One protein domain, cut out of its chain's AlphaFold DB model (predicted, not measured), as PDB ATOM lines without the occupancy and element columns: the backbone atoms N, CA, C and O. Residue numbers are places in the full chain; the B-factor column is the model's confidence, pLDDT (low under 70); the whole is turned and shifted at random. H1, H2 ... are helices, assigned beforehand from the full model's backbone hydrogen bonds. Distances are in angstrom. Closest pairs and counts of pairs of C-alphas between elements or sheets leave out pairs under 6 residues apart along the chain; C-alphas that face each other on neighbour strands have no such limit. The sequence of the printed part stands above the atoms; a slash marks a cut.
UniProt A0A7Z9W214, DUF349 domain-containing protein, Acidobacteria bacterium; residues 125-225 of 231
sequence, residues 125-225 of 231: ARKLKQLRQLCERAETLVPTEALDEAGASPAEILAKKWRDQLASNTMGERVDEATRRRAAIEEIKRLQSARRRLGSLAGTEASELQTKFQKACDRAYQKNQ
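Overview. This is residues 125 to 225 of the 231 residues of the protein "DUF349 domain-containing protein" of Acidobacteria bacterium (UniProt A0A7Z9W214). A long helix, H3, runs along one edge of a flat, open shape; at one part of its length H1 and H4 pack beside it as a loose three-helix bundle, and at its far end H2 turns off at a corner and sticks out with residues 158 to 169. The long link from H1 loops out to the beginning of H2, leaving an open space between that link, H2 and H3. The printed part has 101 residues with four named helices, H1, H2, H3 and H4 in chain order, and no named strand; the class is all helix. It is loose, with a radius of gyration of the C-alphas of 17.4 A, and spans 49 by 32 by 17 A.

Arrangement. H3, residues 171 to 198, is the hub and touches three helices. H4, residues 204 to 224, touches it at a shallow tilt of 24 degrees, opposite ways, a helical hairpin; H3 takes part with residues 181 to 188 alone and H4 with 217 to 224 alone, and the closest C-alphas, of Arg 181 and Asn 224, are 4.9 A apart. H1, residues 125 to 140, touches residues 188 to 198 of H3 alone, opposite ways at a shallow tilt of 16 degrees, with the closest C-alphas, of Lys 127 and Leu 198, 6.4 A apart. H1 and H4 touch with 19 pairs of C-alphas within 8 A, the closest those of Cys 135 and Phe 213 at 4.8 A, and run the same way at a shallow tilt of 25 degrees. H1, H3 and H4 form an up and down bundle, each helix running against the one before it in the chain. H2, residues 154 to 169, and H3 only just touch, only at the corner by their link, with 3 pairs of C-alphas within 8 A; the closest are those of Ala 167 and Glu 173 at 6.7 A, and the lines are about perpendicular at 81 degrees. H2 is apart from H1 and H4. Every O i to N i+4 pair is within hydrogen-bond range in H1, H2 and H4, and 23 of 24 are in H3.

Along the chain. H3 is 42.0 A from C-alpha 171 at (-14.356, -11.056, -10.722) to C-alpha 198. H4 is 30.3 A long and ends with C-alpha 224 at (-21.020, 1.371, -23.317). H1 is 23.0 A long from C-alpha 125 at (-21.885, 33.147, -28.650), and H2 is 22.9 A.

Size, cuts and confidence. The two farthest C-alphas, of Asn 169 and Ala 202, are 50.8 A apart. The printed part has no cut. The link from H1 to H2, residues 141 to 153, is long; those from H2 to H3 and H3 to H4 are tight. Mean pLDDT of the printed part is 79.3, and it is under 70 at residues 143 to 152, 162, 164 and 166 to 175.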
ATOM      1  N   ALA A 125     -23.289  33.454 -28.909       88.00
ATOM      2  CA  ALA A 125     -21.885  33.147 -28.650       88.00
ATOM      3  C   ALA A 125     -21.723  32.297 -27.382       88.00
ATOM      4  O   ALA A 125     -20.955  31.327 -27.352       88.00
ATOM      5  N   ARG A 126     -22.503  32.608 -26.340       90.44
ATOM      6  CA  ARG A 126     -22.528  31.831 -25.096       90.44
ATOM      7  C   ARG A 126     -23.069  30.426 -25.332       90.44
ATOM      8  O   ARG A 126     -22.463  29.460 -24.861       90.44
ATOM      9  N   LYS A 127     -24.158  30.287 -26.092       89.00
ATOM     10  CA  LYS A 127     -24.724  28.969 -26.408       89.00
ATOM     11  C   LYS A 127     -23.797  28.126 -27.285       89.00
ATOM     12  O   LYS A 127     -23.688  26.924 -27.053       89.00
ATOM     13  N   LEU A 128     -23.087  28.735 -28.237       88.56
ATOM     14  CA  LEU A 128     -22.051  28.057 -29.025       88.56
ATOM     15  C   LEU A 128     -20.911  27.558 -28.137       88.56
ATOM     16  O   LEU A 128     -20.514  26.400 -28.242       88.56
ATOM     17  N   LYS A 129     -20.423  28.389 -27.207       91.94
ATOM     18  CA  LYS A 129     -19.410  27.973 -26.225       91.94
ATOM     19  C   LYS A 129     -19.884  26.774 -25.400       91.94
ATOM     20  O   LYS A 129     -19.136  25.814 -25.245       91.94
ATOM     21  N   GLN A 130     -21.126  26.800 -24.917       91.94
ATOM     22  CA  GLN A 130     -21.716  25.674 -24.188       91.94
ATOM     23  C   GLN A 130     -21.824  24.418 -25.062       91.94
ATOM     24  O   GLN A 130     -21.525  23.327 -24.587       91.94
ATOM     25  N   LEU A 131     -22.204  24.551 -26.336       91.06
ATOM     26  CA  LEU A 131     -22.249  23.422 -27.266       91.06
ATOM     27  C   LEU A 131     -20.859  22.808 -27.475       91.06
ATOM     28  O   LEU A 131     -20.735  21.592 -27.380       91.06
ATOM     29  N   ARG A 132     -19.815  23.626 -27.669       92.62
ATOM     30  CA  ARG A 132     -18.426  23.143 -27.772       92.62
ATOM     31  C   ARG A 132     -18.009  22.355 -26.524       92.62
ATOM     32  O   ARG A 132     -17.483  21.257 -26.652       92.62
ATOM     33  N   GLN A 133     -18.332  22.858 -25.330       93.75
ATOM     34  CA  GLN A 133     -18.056  22.156 -24.065       93.75
ATOM     35  C   GLN A 133     -18.815  20.826 -23.945       93.75
ATOM     36  O   GLN A 133     -18.300  19.862 -23.382       93.75
ATOM     37  N   LEU A 134     -20.049  20.752 -24.455       92.62
ATOM     38  CA  LEU A 134     -20.794  19.493 -24.504       92.62
ATOM     39  C   LEU A 134     -20.158  18.497 -25.483       92.62
ATOM     40  O   LEU A 134     -20.123  17.311 -25.164       92.62
ATOM     41  N   CYS A 135     -19.653  18.959 -26.633       90.44
ATOM     42  CA  CYS A 135     -18.898  18.125 -27.574       90.44
ATOM     43  C   CYS A 135     -17.646  17.550 -26.915       90.44
ATOM     44  O   CYS A 135     -17.479  16.338 -26.911       90.44
ATOM     45  N   GLU A 136     -16.829  18.398 -26.288       90.94
ATOM     46  CA  GLU A 136     -15.598  17.988 -25.606       90.94
ATOM     47  C   GLU A 136     -15.881  16.932 -24.528       90.94
ATOM     48  O   GLU A 136     -15.276  15.864 -24.507       90.94
ATOM     49  N   ARG A 137     -16.895  17.160 -23.684       90.25
ATOM     50  CA  ARG A 137     -17.317  16.172 -22.681       90.25
ATOM     51  C   ARG A 137     -17.827  14.879 -23.313       90.25
ATOM     52  O   ARG A 137     -17.525  13.806 -22.803       90.25
ATOM     53  N   ALA A 138     -18.582  14.948 -24.407       89.88
ATOM     54  CA  ALA A 138     -19.036  13.748 -25.106       89.88
ATOM     55  C   ALA A 138     -17.855  12.956 -25.692       89.88
ATOM     56  O   ALA A 138     -17.856  11.730 -25.627       89.88
ATOM     57  N   GLU A 139     -16.836  13.643 -26.206       87.94
ATOM     58  CA  GLU A 139     -15.610  13.035 -26.725       87.94
ATOM     59  C   GLU A 139     -14.798  12.353 -25.616       87.94
ATOM     60  O   GLU A 139     -14.338  11.239 -25.831       87.94
ATOM     61  N   THR A 140     -14.721  12.921 -24.404       88.06
ATOM     62  CA  THR A 140     -14.057  12.242 -23.267       88.06
ATOM     63  C   THR A 140     -14.719  10.927 -22.847       88.06
ATOM     64  O   THR A 140     -14.072  10.073 -22.247       88.06
ATOM     65  N   LEU A 141     -16.011  10.752 -23.152       83.44
ATOM     66  CA  LEU A 141     -16.750   9.521 -22.859       83.44
ATOM     67  C   LEU A 141     -16.571   8.456 -23.935       83.44
ATOM     68  O   LEU A 141     -16.944   7.305 -23.705       83.44
ATOM     69  N   VAL A 142     -16.044   8.823 -25.106       76.44
ATOM     70  CA  VAL A 142     -15.571   7.857 -26.088       76.44
ATOM     71  C   VAL A 142     -14.213   7.393 -25.574       76.44
ATOM     72  O   VAL A 142     -13.263   8.171 -25.622       76.44
ATOM     73  N   PRO A 143     -14.079   6.146 -25.087       64.62
ATOM     74  CA  PRO A 143     -12.775   5.650 -24.692       64.62
ATOM     75  C   PRO A 143     -11.870   5.749 -25.913       64.62
ATOM     76  O   PRO A 143     -12.227   5.229 -26.983       64.62
ATOM     77  N   THR A 144     -10.754   6.462 -25.758       50.94
ATOM     78  CA  THR A 144      -9.697   6.571 -26.755       50.94
ATOM     79  C   THR A 144      -9.227   5.159 -27.061       50.94
ATOM     80  O   THR A 144      -8.416   4.579 -26.344       50.94
ATOM     81  N   GLU A 145      -9.780   4.556 -28.105       49.53
ATOM     82  CA  GLU A 145      -9.085   3.459 -28.746       49.53
ATOM     83  C   GLU A 145      -7.830   4.072 -29.330       49.53
ATOM     84  O   GLU A 145      -7.907   5.023 -30.113       49.53
ATOM     85  N   ALA A 146      -6.701   3.556 -28.845       44.78
ATOM     86  CA  ALA A 146      -5.402   3.628 -29.478       44.78
ATOM     87  C   ALA A 146      -5.577   3.839 -30.982       44.78
ATOM     88  O   ALA A 146      -6.209   3.026 -31.656       44.78
ATOM     89  N   LEU A 147      -5.053   4.956 -31.470       39.53
ATOM     90  CA  LEU A 147      -5.178   5.378 -32.854       39.53
ATOM     91  C   LEU A 147      -4.601   4.379 -33.871       39.53
ATOM     92  O   LEU A 147      -4.765   4.624 -35.052       39.53
ATOM     93  N   ASP A 148      -4.037   3.235 -33.474       46.44
ATOM     94  CA  ASP A 148      -3.389   2.303 -34.393       46.44
ATOM     95  C   ASP A 148      -3.606   0.827 -34.004       46.44
ATOM     96  O   ASP A 148      -2.709   0.174 -33.482       46.44
ATOM     97  N   GLU A 149      -4.766   0.231 -34.313       51.03
ATOM     98  CA  GLU A 149      -4.802  -1.237 -34.520       51.03
ATOM     99  C   GLU A 149      -4.242  -1.627 -35.901       51.03
ATOM    100  O   GLU A 149      -3.895  -2.782 -36.126       51.03
ATOM    101  N   ALA A 150      -4.080  -0.658 -36.812       51.69
ATOM    102  CA  ALA A 150      -3.482  -0.863 -38.131       51.69
ATOM    103  C   ALA A 150      -1.937  -0.887 -38.119       51.69
ATOM    104  O   ALA A 150      -1.337  -1.330 -39.097       51.69
ATOM    105  N   GLY A 151      -1.299  -0.433 -37.031       54.72
ATOM    106  CA  GLY A 151       0.163  -0.404 -36.859       54.72
ATOM    107  C   GLY A 151       0.701  -1.293 -35.732       54.72
ATOM    108  O   GLY A 151       1.914  -1.365 -35.550       54.72
ATOM    109  N   ALA A 152      -0.173  -1.963 -34.975       63.41
ATOM    110  CA  ALA A 152       0.235  -2.768 -33.830       63.41
ATOM    111  C   ALA A 152       0.898  -4.082 -34.272       63.41
ATOM    112  O   ALA A 152       0.361  -4.836 -35.089       63.41
ATOM    113  N   SER A 153       2.058  -4.389 -33.692       74.69
ATOM    114  CA  SER A 153       2.755  -5.658 -33.909       74.69
ATOM    115  C   SER A 153       1.864  -6.839 -33.489       74.69
ATOM    116  O   SER A 153       1.137  -6.741 -32.492       74.69
ATOM    117  N   PRO A 154       1.943  -8.008 -34.156       76.75
ATOM    118  CA  PRO A 154       1.242  -9.220 -33.721       76.75
ATOM    119  C   PRO A 154       1.456  -9.563 -32.235       76.75
ATOM    120  O   PRO A 154       0.555 -10.096 -31.584       76.75
ATOM    121  N   ALA A 155       2.619  -9.212 -31.675       75.31
ATOM    122  CA  ALA A 155       2.928  -9.388 -30.259       75.31
ATOM    123  C   ALA A 155       2.125  -8.447 -29.342       75.31
ATOM    124  O   ALA A 155       1.709  -8.857 -28.260       75.31
ATOM    125  N   GLU A 156       1.848  -7.215 -29.769       75.94
ATOM    126  CA  GLU A 156       1.053  -6.238 -29.011       75.94
ATOM    127  C   GLU A 156      -0.428  -6.617 -29.006       75.94
ATOM    128  O   GLU A 156      -1.093  -6.525 -27.970       75.94
ATOM    129  N   ILE A 157      -0.927  -7.131 -30.135       75.88
ATOM    130  CA  ILE A 157      -2.284  -7.677 -30.249       75.88
ATOM    131  C   ILE A 157      -2.448  -8.878 -29.310       75.88
ATOM    132  O   ILE A 157      -3.447  -8.975 -28.594       75.88
ATOM    133  N   LEU A 158      -1.464  -9.783 -29.268       76.94
ATOM    134  CA  LEU A 158      -1.465 -10.904 -28.327       76.94
ATOM    135  C   LEU A 158      -1.360 -10.417 -26.876       76.94
ATOM    136  O   LEU A 158      -2.172 -10.828 -26.057       76.94
ATOM    137  N   ALA A 159      -0.462  -9.488 -26.549       75.94
ATOM    138  CA  ALA A 159      -0.332  -8.944 -25.195       75.94
ATOM    139  C   ALA A 159      -1.608  -8.226 -24.714       75.94
ATOM    140  O   ALA A 159      -1.959  -8.299 -23.536       75.94
ATOM    141  N   LYS A 160      -2.333  -7.546 -25.612       74.31
ATOM    142  CA  LYS A 160      -3.668  -6.994 -25.334       74.31
ATOM    143  C   LYS A 160      -4.674  -8.117 -25.069       74.31
ATOM    144  O   LYS A 160      -5.265  -8.138 -23.998       74.31
ATOM    145  N   LYS A 161      -4.771  -9.114 -25.958       77.00
ATOM    146  CA  LYS A 161      -5.662 -10.276 -25.775       77.00
ATOM    147  C   LYS A 161      -5.388 -11.046 -24.479       77.00
ATOM    148  O   LYS A 161      -6.330 -11.490 -23.840       77.00
ATOM    149  N   TRP A 162      -4.129 -11.198 -24.070       66.19
ATOM    150  CA  TRP A 162      -3.760 -11.862 -22.816       66.19
ATOM    151  C   TRP A 162      -4.152 -11.035 -21.589       66.19
ATOM    152  O   TRP A 162      -4.705 -11.591 -20.642       66.19
ATOM    153  N   ARG A 163      -3.934  -9.712 -21.613       71.00
ATOM    154  CA  ARG A 163      -4.429  -8.806 -20.563       71.00
ATOM    155  C   ARG A 163      -5.950  -8.848 -20.460       71.00
ATOM    156  O   ARG A 163      -6.466  -8.983 -19.358       71.00
ATOM    157  N   ASP A 164      -6.646  -8.826 -21.593       66.25
ATOM    158  CA  ASP A 164      -8.108  -8.890 -21.644       66.25
ATOM    159  C   ASP A 164      -8.633 -10.236 -21.114       66.25
ATOM    160  O   ASP A 164      -9.607 -10.269 -20.367       66.25
ATOM    161  N   GLN A 165      -7.973 -11.352 -21.446       70.06
ATOM    162  CA  GLN A 165      -8.306 -12.683 -20.921       70.06
ATOM    163  C   GLN A 165      -8.072 -12.780 -19.407       70.06
ATOM    164  O   GLN A 165      -8.920 -13.318 -18.695       70.06
ATOM    165  N   LEU A 166      -6.972 -12.219 -18.893       64.69
ATOM    166  CA  LEU A 166      -6.694 -12.166 -17.454       64.69
ATOM    167  C   LEU A 166      -7.713 -11.288 -16.712       64.69
ATOM    168  O   LEU A 166      -8.319 -11.764 -15.754       64.69
ATOM    169  N   ALA A 167      -7.990 -10.082 -17.210       60.00
ATOM    170  CA  ALA A 167      -9.011  -9.181 -16.666       60.00
ATOM    171  C   ALA A 167     -10.415  -9.813 -16.704       60.00
ATOM    172  O   ALA A 167     -11.228  -9.634 -15.797       60.00
ATOM    173  N   SER A 168     -10.705 -10.631 -17.723       57.38
ATOM    174  CA  SER A 168     -11.963 -11.378 -17.815       57.38
ATOM    175  C   SER A 168     -12.130 -12.433 -16.711       57.38
ATOM    176  O   SER A 168     -13.258 -12.774 -16.366       57.38
ATOM    177  N   ASN A 169     -11.045 -12.925 -16.112       61.59
ATOM    178  CA  ASN A 169     -11.091 -13.942 -15.060       61.59
ATOM    179  C   ASN A 169     -11.093 -13.339 -13.643       61.59
ATOM    180  O   ASN A 169     -11.391 -14.037 -12.672       61.59
ATOM    181  N   THR A 170     -10.832 -12.038 -13.507       60.38
ATOM    182  CA  THR A 170     -10.808 -11.326 -12.225       60.38
ATOM    183  C   THR A 170     -12.189 -10.736 -11.909       60.38
ATOM    184  O   THR A 170     -12.584  -9.692 -12.422       60.38
ATOM    185  N   MET A 171     -12.957 -11.408 -11.039       51.44
ATOM    186  CA  MET A 171     -14.356 -11.056 -10.722       51.44
ATOM    187  C   MET A 171     -14.581  -9.603 -10.250       51.44
ATOM    188  O   MET A 171     -15.636  -9.042 -10.539       51.44
ATOM    189  N   GLY A 172     -13.614  -8.983  -9.561       55.62
ATOM    190  CA  GLY A 172     -13.730  -7.599  -9.072       55.62
ATOM    191  C   GLY A 172     -13.723  -6.543 -10.185       55.62
ATOM    192  O   GLY A 172     -14.509  -5.602 -10.155       55.62
ATOM    193  N   GLU A 173     -12.928  -6.750 -11.234       59.22
ATOM    194  CA  GLU A 173     -12.716  -5.761 -12.299       59.22
ATOM    195  C   GLU A 173     -13.935  -5.636 -13.238       59.22
ATOM    196  O   GLU A 173     -14.249  -4.555 -13.742       59.22
ATOM    197  N   ARG A 174     -14.706  -6.723 -13.406       57.66
ATOM    198  CA  ARG A 174     -15.968  -6.728 -14.172       57.66
ATOM    199  C   ARG A 174     -17.069  -5.880 -13.533       57.66
ATOM    200  O   ARG A 174     -17.858  -5.275 -14.262       57.66
ATOM    201  N   VAL A 175     -17.144  -5.839 -12.203       59.66
ATOM    202  CA  VAL A 175     -18.137  -5.023 -11.481       59.66
ATOM    203  C   VAL A 175     -17.800  -3.537 -11.623       59.66
ATOM    204  O   VAL A 175     -18.695  -2.724 -11.880       59.66
ATOM    205  N   ASP A 176     -16.513  -3.195 -11.574       71.38
ATOM    206  CA  ASP A 176     -16.028  -1.826 -11.756       71.38
ATOM    207  C   ASP A 176     -16.218  -1.332 -13.195       71.38
ATOM    208  O   ASP A 176     -16.655  -0.204 -13.423       71.38
ATOM    209  N   GLU A 177     -15.956  -2.184 -14.185       75.31
ATOM    210  CA  GLU A 177     -16.153  -1.874 -15.604       75.31
ATOM    211  C   GLU A 177     -17.643  -1.720 -15.959       75.31
ATOM    212  O   GLU A 177     -18.036  -0.760 -16.625       75.31
ATOM    213  N   ALA A 178     -18.517  -2.600 -15.457       79.94
ATOM    214  CA  ALA A 178     -19.963  -2.466 -15.645       79.94
ATOM    215  C   ALA A 178     -20.517  -1.185 -14.994       79.94
ATOM    216  O   ALA A 178     -21.390  -0.522 -15.562       79.94
ATOM    217  N   THR A 179     -19.998  -0.812 -13.822       84.38
ATOM    218  CA  THR A 179     -20.366   0.431 -13.132       84.38
ATOM    219  C   THR A 179     -19.896   1.658 -13.915       84.38
ATOM    220  O   THR A 179     -20.686   2.581 -14.121       84.38
ATOM    221  N   ARG A 180     -18.665   1.639 -14.450       83.69
ATOM    222  CA  ARG A 180     -18.133   2.686 -15.339       83.69
ATOM    223  C   ARG A 180     -18.981   2.864 -16.601       83.69
ATOM    224  O   ARG A 180     -19.360   3.990 -16.916       83.69
ATOM    225  N   ARG A 181     -19.371   1.773 -17.268       84.31
ATOM    226  CA  ARG A 181     -20.247   1.816 -18.460       84.31
ATOM    227  C   ARG A 181     -21.620   2.411 -18.158       84.31
ATOM    228  O   ARG A 181     -22.112   3.256 -18.905       84.31
ATOM    229  N   ARG A 182     -22.237   2.015 -17.038       86.38
ATOM    230  CA  ARG A 182     -23.517   2.590 -16.582       86.38
ATOM    231  C   ARG A 182     -23.389   4.085 -16.300       86.38
ATOM    232  O   ARG A 182     -24.240   4.854 -16.741       86.38
ATOM    233  N   ALA A 183     -22.322   4.499 -15.617       88.62
ATOM    234  CA  ALA A 183     -22.046   5.907 -15.352       88.62
ATOM    235  C   ALA A 183     -21.857   6.707 -16.653       88.62
ATOM    236  O   ALA A 183     -22.426   7.788 -16.787       88.62
ATOM    237  N   ALA A 184     -21.147   6.151 -17.639       88.06
ATOM    238  CA  ALA A 184     -20.981   6.766 -18.954       88.06
ATOM    239  C   ALA A 184     -22.321   6.937 -19.691       88.06
ATOM    240  O   ALA A 184     -22.589   8.008 -20.232       88.06
ATOM    241  N   ILE A 185     -23.207   5.933 -19.667       89.50
ATOM    242  CA  ILE A 185     -24.552   6.041 -20.263       89.50
ATOM    243  C   ILE A 185     -25.382   7.140 -19.588       89.50
ATOM    244  O   ILE A 185     -26.036   7.929 -20.275       89.50
ATOM    245  N   GLU A 186     -25.376   7.207 -18.257       91.62
ATOM    246  CA  GLU A 186     -26.089   8.265 -17.533       91.62
ATOM    247  C   GLU A 186     -25.521   9.651 -17.847       91.62
ATOM    248  O   GLU A 186     -26.276  10.610 -18.024       91.62
ATOM    249  N   GLU A 187     -24.205   9.759 -18.013       92.19
ATOM    250  CA  GLU A 187     -23.574  11.004 -18.433       92.19
ATOM    251  C   GLU A 187     -23.971  11.398 -19.864       92.19
ATOM    252  O   GLU A 187     -24.332  12.551 -20.098       92.19
ATOM    253  N   ILE A 188     -24.051  10.452 -20.806       92.06
ATOM    254  CA  ILE A 188     -24.575  10.711 -22.160       92.06
ATOM    255  C   ILE A 188     -26.008  11.255 -22.091       92.06
ATOM    256  O   ILE A 188     -26.320  12.264 -22.730       92.06
ATOM    257  N   LYS A 189     -26.888  10.650 -21.280       92.56
ATOM    258  CA  LYS A 189     -28.269  11.138 -21.095       92.56
ATOM    259  C   LYS A 189     -28.302  12.554 -20.516       92.56
ATOM    260  O   LYS A 189     -29.129  13.377 -20.933       92.56
ATOM    261  N   ARG A 190     -27.403  12.869 -19.577       94.12
ATOM    262  CA  ARG A 190     -27.249  14.222 -19.013       94.12
ATOM    263  C   ARG A 190     -26.792  15.221 -20.071       94.12
ATOM    264  O   ARG A 190     -27.407  16.281 -20.185       94.12
ATOM    265  N   LEU A 191     -25.790  14.876 -20.881       93.38
ATOM    266  CA  LEU A 191     -25.303  15.714 -21.979       93.38
ATOM    267  C   LEU A 191     -26.399  15.966 -23.022       93.38
ATOM    268  O   LEU A 191     -26.634  17.111 -23.408       93.38
ATOM    269  N   GLN A 192     -27.141  14.933 -23.424       92.75
ATOM    270  CA  GLN A 192     -28.277  15.063 -24.345       92.75
ATOM    271  C   GLN A 192     -29.382  15.962 -23.771       92.75
ATOM    272  O   GLN A 192     -29.960  16.788 -24.483       92.75
ATOM    273  N   SER A 193     -29.661  15.845 -22.471       92.12
ATOM    274  CA  SER A 193     -30.621  16.709 -21.779       92.12
ATOM    275  C   SER A 193     -30.142  18.163 -21.730       92.12
ATOM    276  O   SER A 193     -30.928  19.075 -21.993       92.12
ATOM    277  N   ALA A 194     -28.854  18.393 -21.460       91.25
ATOM    278  CA  ALA A 194     -28.242  19.720 -21.501       91.25
ATOM    279  C   ALA A 194     -28.301  20.329 -22.911       91.25
ATOM    280  O   ALA A 194     -28.713  21.480 -23.062       91.25
ATOM    281  N   ARG A 195     -28.016  19.545 -23.960       91.69
ATOM    282  CA  ARG A 195     -28.124  19.985 -25.360       91.69
ATOM    283  C   ARG A 195     -29.538  20.428 -25.724       91.69
ATOM    284  O   ARG A 195     -29.693  21.440 -26.407       91.69
ATOM    285  N   ARG A 196     -30.564  19.696 -25.272       87.38
ATOM    286  CA  ARG A 196     -31.975  20.058 -25.506       87.38
ATOM    287  C   ARG A 196     -32.341  21.398 -24.863       87.38
ATOM    288  O   ARG A 196     -33.147  22.126 -25.432       87.38
ATOM    289  N   ARG A 197     -31.732  21.748 -23.723       85.44
ATOM    290  CA  ARG A 197     -31.969  23.030 -23.031       85.44
ATOM    291  C   ARG A 197     -31.395  24.238 -23.774       85.44
ATOM    292  O   ARG A 197     -31.969  25.312 -23.661       85.44
ATOM    293  N   LEU A 198     -30.318  24.069 -24.546       84.50
ATOM    294  CA  LEU A 198     -29.743  25.159 -25.355       84.50
ATOM    295  C   LEU A 198     -30.696  25.639 -26.468       84.50
ATOM    296  O   LEU A 198     -30.592  26.780 -26.919       84.50
ATOM    297  N   GLY A 199     -31.650  24.795 -26.874       78.12
ATOM    298  CA  GLY A 199     -32.623  25.107 -27.918       78.12
ATOM    299  C   GLY A 199     -32.042  25.028 -29.334       78.12
ATOM    300  O   GLY A 199     -31.037  24.346 -29.577       78.12
ATOM    301  N   SER A 200     -32.719  25.692 -30.274       73.38
ATOM    302  CA  SER A 200     -32.254  25.829 -31.658       73.38
ATOM    303  C   SER A 200     -31.076  26.800 -31.717       73.38
ATOM    304  O   SER A 200     -31.109  27.851 -31.077       73.38
ATOM    305  N   LEU A 201     -30.046  26.434 -32.475       77.88
ATOM    306  CA  LEU A 201     -28.886  27.269 -32.763       77.88
ATOM    307  C   LEU A 201     -28.757  27.358 -34.279       77.88
ATOM    308  O   LEU A 201     -28.709  26.324 -34.941       77.88
ATOM    309  N   ALA A 202     -28.743  28.578 -34.805       74.56
ATOM    310  CA  ALA A 202     -28.547  28.840 -36.224       74.56
ATOM    311  C   ALA A 202     -27.052  28.989 -36.547       74.56
ATOM    312  O   ALA A 202     -26.245  29.322 -35.677       74.56
ATOM    313  N   GLY A 203     -26.694  28.741 -37.807       81.94
ATOM    314  CA  GLY A 203     -25.333  28.895 -38.326       81.94
ATOM    315  C   GLY A 203     -24.645  27.577 -38.692       81.94
ATOM    316  O   GLY A 203     -24.964  26.504 -38.173       81.94
ATOM    317  N   THR A 204     -23.678  27.674 -39.604       85.25
ATOM    318  CA  THR A 204     -22.884  26.539 -40.103       85.25
ATOM    319  C   THR A 204     -22.098  25.876 -38.978       85.25
ATOM    320  O   THR A 204     -22.202  24.668 -38.781       85.25
ATOM    321  N   GLU A 205     -21.417  26.674 -38.154       88.75
ATOM    322  CA  GLU A 205     -20.645  26.175 -37.018       88.75
ATOM    323  C   GLU A 205     -21.522  25.428 -35.996       88.75
ATOM    324  O   GLU A 205     -21.153  24.356 -35.513       88.75
ATOM    325  N   ALA A 206     -22.713  25.953 -35.686       87.88
ATOM    326  CA  ALA A 206     -23.650  25.292 -34.778       87.88
ATOM    327  C   ALA A 206     -24.068  23.908 -35.300       87.88
ATOM    328  O   ALA A 206     -24.123  22.943 -34.532       87.88
ATOM    329  N   SER A 207     -24.336  23.809 -36.607       87.75
ATOM    330  CA  SER A 207     -24.703  22.562 -37.284       87.75
ATOM    331  C   SER A 207     -23.564  21.536 -37.265       87.75
ATOM    332  O   SER A 207     -23.775  20.361 -36.942       87.75
ATOM    333  N   GLU A 208     -22.335  21.976 -37.541       91.50
ATOM    334  CA  GLU A 208     -21.148  21.120 -37.490       91.50
ATOM    335  C   GLU A 208     -20.907  20.577 -36.080       91.50
ATOM    336  O   GLU A 208     -20.741  19.368 -35.900       91.50
ATOM    337  N   LEU A 209     -20.945  21.446 -35.067       91.06
ATOM    338  CA  LEU A 209     -20.787  21.051 -33.667       91.06
ATOM    339  C   LEU A 209     -21.901  20.107 -33.215       91.06
ATOM    340  O   LEU A 209     -21.632  19.124 -32.528       91.06
ATOM    341  N   GLN A 210     -23.144  20.349 -33.631       90.62
ATOM    342  CA  GLN A 210     -24.259  19.450 -33.347       90.62
ATOM    343  C   GLN A 210     -24.054  18.072 -33.977       90.62
ATOM    344  O   GLN A 210     -24.310  17.059 -33.326       90.62
ATOM    345  N   THR A 211     -23.572  18.023 -35.216       91.69
ATOM    346  CA  THR A 211     -23.264  16.763 -35.899       91.69
ATOM    347  C   THR A 211     -22.139  16.017 -35.183       91.69
ATOM    348  O   THR A 211     -22.256  14.814 -34.948       91.69
ATOM    349  N   LYS A 212     -21.073  16.723 -34.779       91.94
ATOM    350  CA  LYS A 212     -19.973  16.154 -33.985       91.94
ATOM    351  C   LYS A 212     -20.472  15.606 -32.647       91.94
ATOM    352  O   LYS A 212     -20.200  14.453 -32.331       91.94
ATOM    353  N   PHE A 213     -21.271  16.385 -31.916       93.12
ATOM    354  CA  PHE A 213     -21.876  15.975 -30.646       93.12
ATOM    355  C   PHE A 213     -22.714  14.703 -30.795       93.12
ATOM    356  O   PHE A 213     -22.544  13.760 -30.027       93.12
ATOM    357  N   GLN A 214     -23.592  14.656 -31.803       91.94
ATOM    358  CA  GLN A 214     -24.452  13.500 -32.043       91.94
ATOM    359  C   GLN A 214     -23.620  12.244 -32.329       91.94
ATOM    360  O   GLN A 214     -23.813  11.226 -31.670       91.94
ATOM    361  N   LYS A 215     -22.624  12.342 -33.222       91.62
ATOM    362  CA  LYS A 215     -21.699  11.238 -33.518       91.62
ATOM    363  C   LYS A 215     -20.927  10.772 -32.278       91.62
ATOM    364  O   LYS A 215     -20.778   9.569 -32.081       91.62
ATOM    365  N   ALA A 216     -20.450  11.700 -31.446       90.06
ATOM    366  CA  ALA A 216     -19.739  11.376 -30.212       90.06
ATOM    367  C   ALA A 216     -20.648  10.639 -29.215       90.06
ATOM    368  O   ALA A 216     -20.265   9.587 -28.704       90.06
ATOM    369  N   CYS A 217     -21.873  11.129 -28.996       90.12
ATOM    370  CA  CYS A 217     -22.856  10.455 -28.148       90.12
ATOM    371  C   CYS A 217     -23.226   9.065 -28.674       90.12
ATOM    372  O   CYS A 217     -23.286   8.130 -27.881       90.12
ATOM    373  N   ASP A 218     -23.450   8.915 -29.980       89.81
ATOM    374  CA  ASP A 218     -23.815   7.629 -30.582       89.81
ATOM    375  C   ASP A 218     -22.676   6.614 -30.442       89.81
ATOM    376  O   ASP A 218     -22.903   5.484 -30.007       89.81
ATOM    377  N   ARG A 219     -21.431   7.032 -30.708       89.31
ATOM    378  CA  ARG A 219     -20.239   6.189 -30.529       89.31
ATOM    379  C   ARG A 219     -20.030   5.798 -29.066       89.31
ATOM    380  O   ARG A 219     -19.771   4.631 -28.775       89.31
ATOM    381  N   ALA A 220     -20.150   6.753 -28.143       86.81
ATOM    382  CA  ALA A 220     -20.021   6.491 -26.713       86.81
ATOM    383  C   ALA A 220     -21.138   5.557 -26.214       86.81
ATOM    384  O   ALA A 220     -20.882   4.664 -25.409       86.81
ATOM    385  N   TYR A 221     -22.363   5.711 -26.718       87.88
ATOM    386  CA  TYR A 221     -23.491   4.864 -26.346       87.88
ATOM    387  C   TYR A 221     -23.314   3.430 -26.860       87.88
ATOM    388  O   TYR A 221     -23.439   2.496 -26.072       87.88
ATOM    389  N   GLN A 222     -22.945   3.247 -28.133       86.62
ATOM    390  CA  GLN A 222     -22.680   1.929 -28.727       86.62
ATOM    391  C   GLN A 222     -21.607   1.147 -27.959       86.62
ATOM    392  O   GLN A 222     -21.781  -0.038 -27.698       86.62
ATOM    393  N   LYS A 223     -20.519   1.807 -27.546       81.94
ATOM    394  CA  LYS A 223     -19.433   1.152 -26.799       81.94
ATOM    395  C   LYS A 223     -19.792   0.786 -25.360       81.94
ATOM    396  O   LYS A 223     -19.271  -0.190 -24.833       81.94
ATOM    397  N   ASN A 224     -20.647   1.578 -24.716       81.62
ATOM    398  CA  ASN A 224     -21.020   1.371 -23.317       81.62
ATOM    399  C   ASN A 224     -22.301   0.537 -23.151       81.62
ATOM    400  O   ASN A 224     -22.678   0.230 -22.018       81.62
ATOM    401  N   GLN A 225     -22.972   0.155 -24.245       79.06
ATOM    402  CA  GLN A 225     -24.137  -0.721 -24.188       79.06
ATOM    403  C   GLN A 225     -23.767  -2.103 -23.620       79.06
ATOM    404  O   GLN A 225     -22.735  -2.671 -23.984       79.06
TER     405      GLN A 225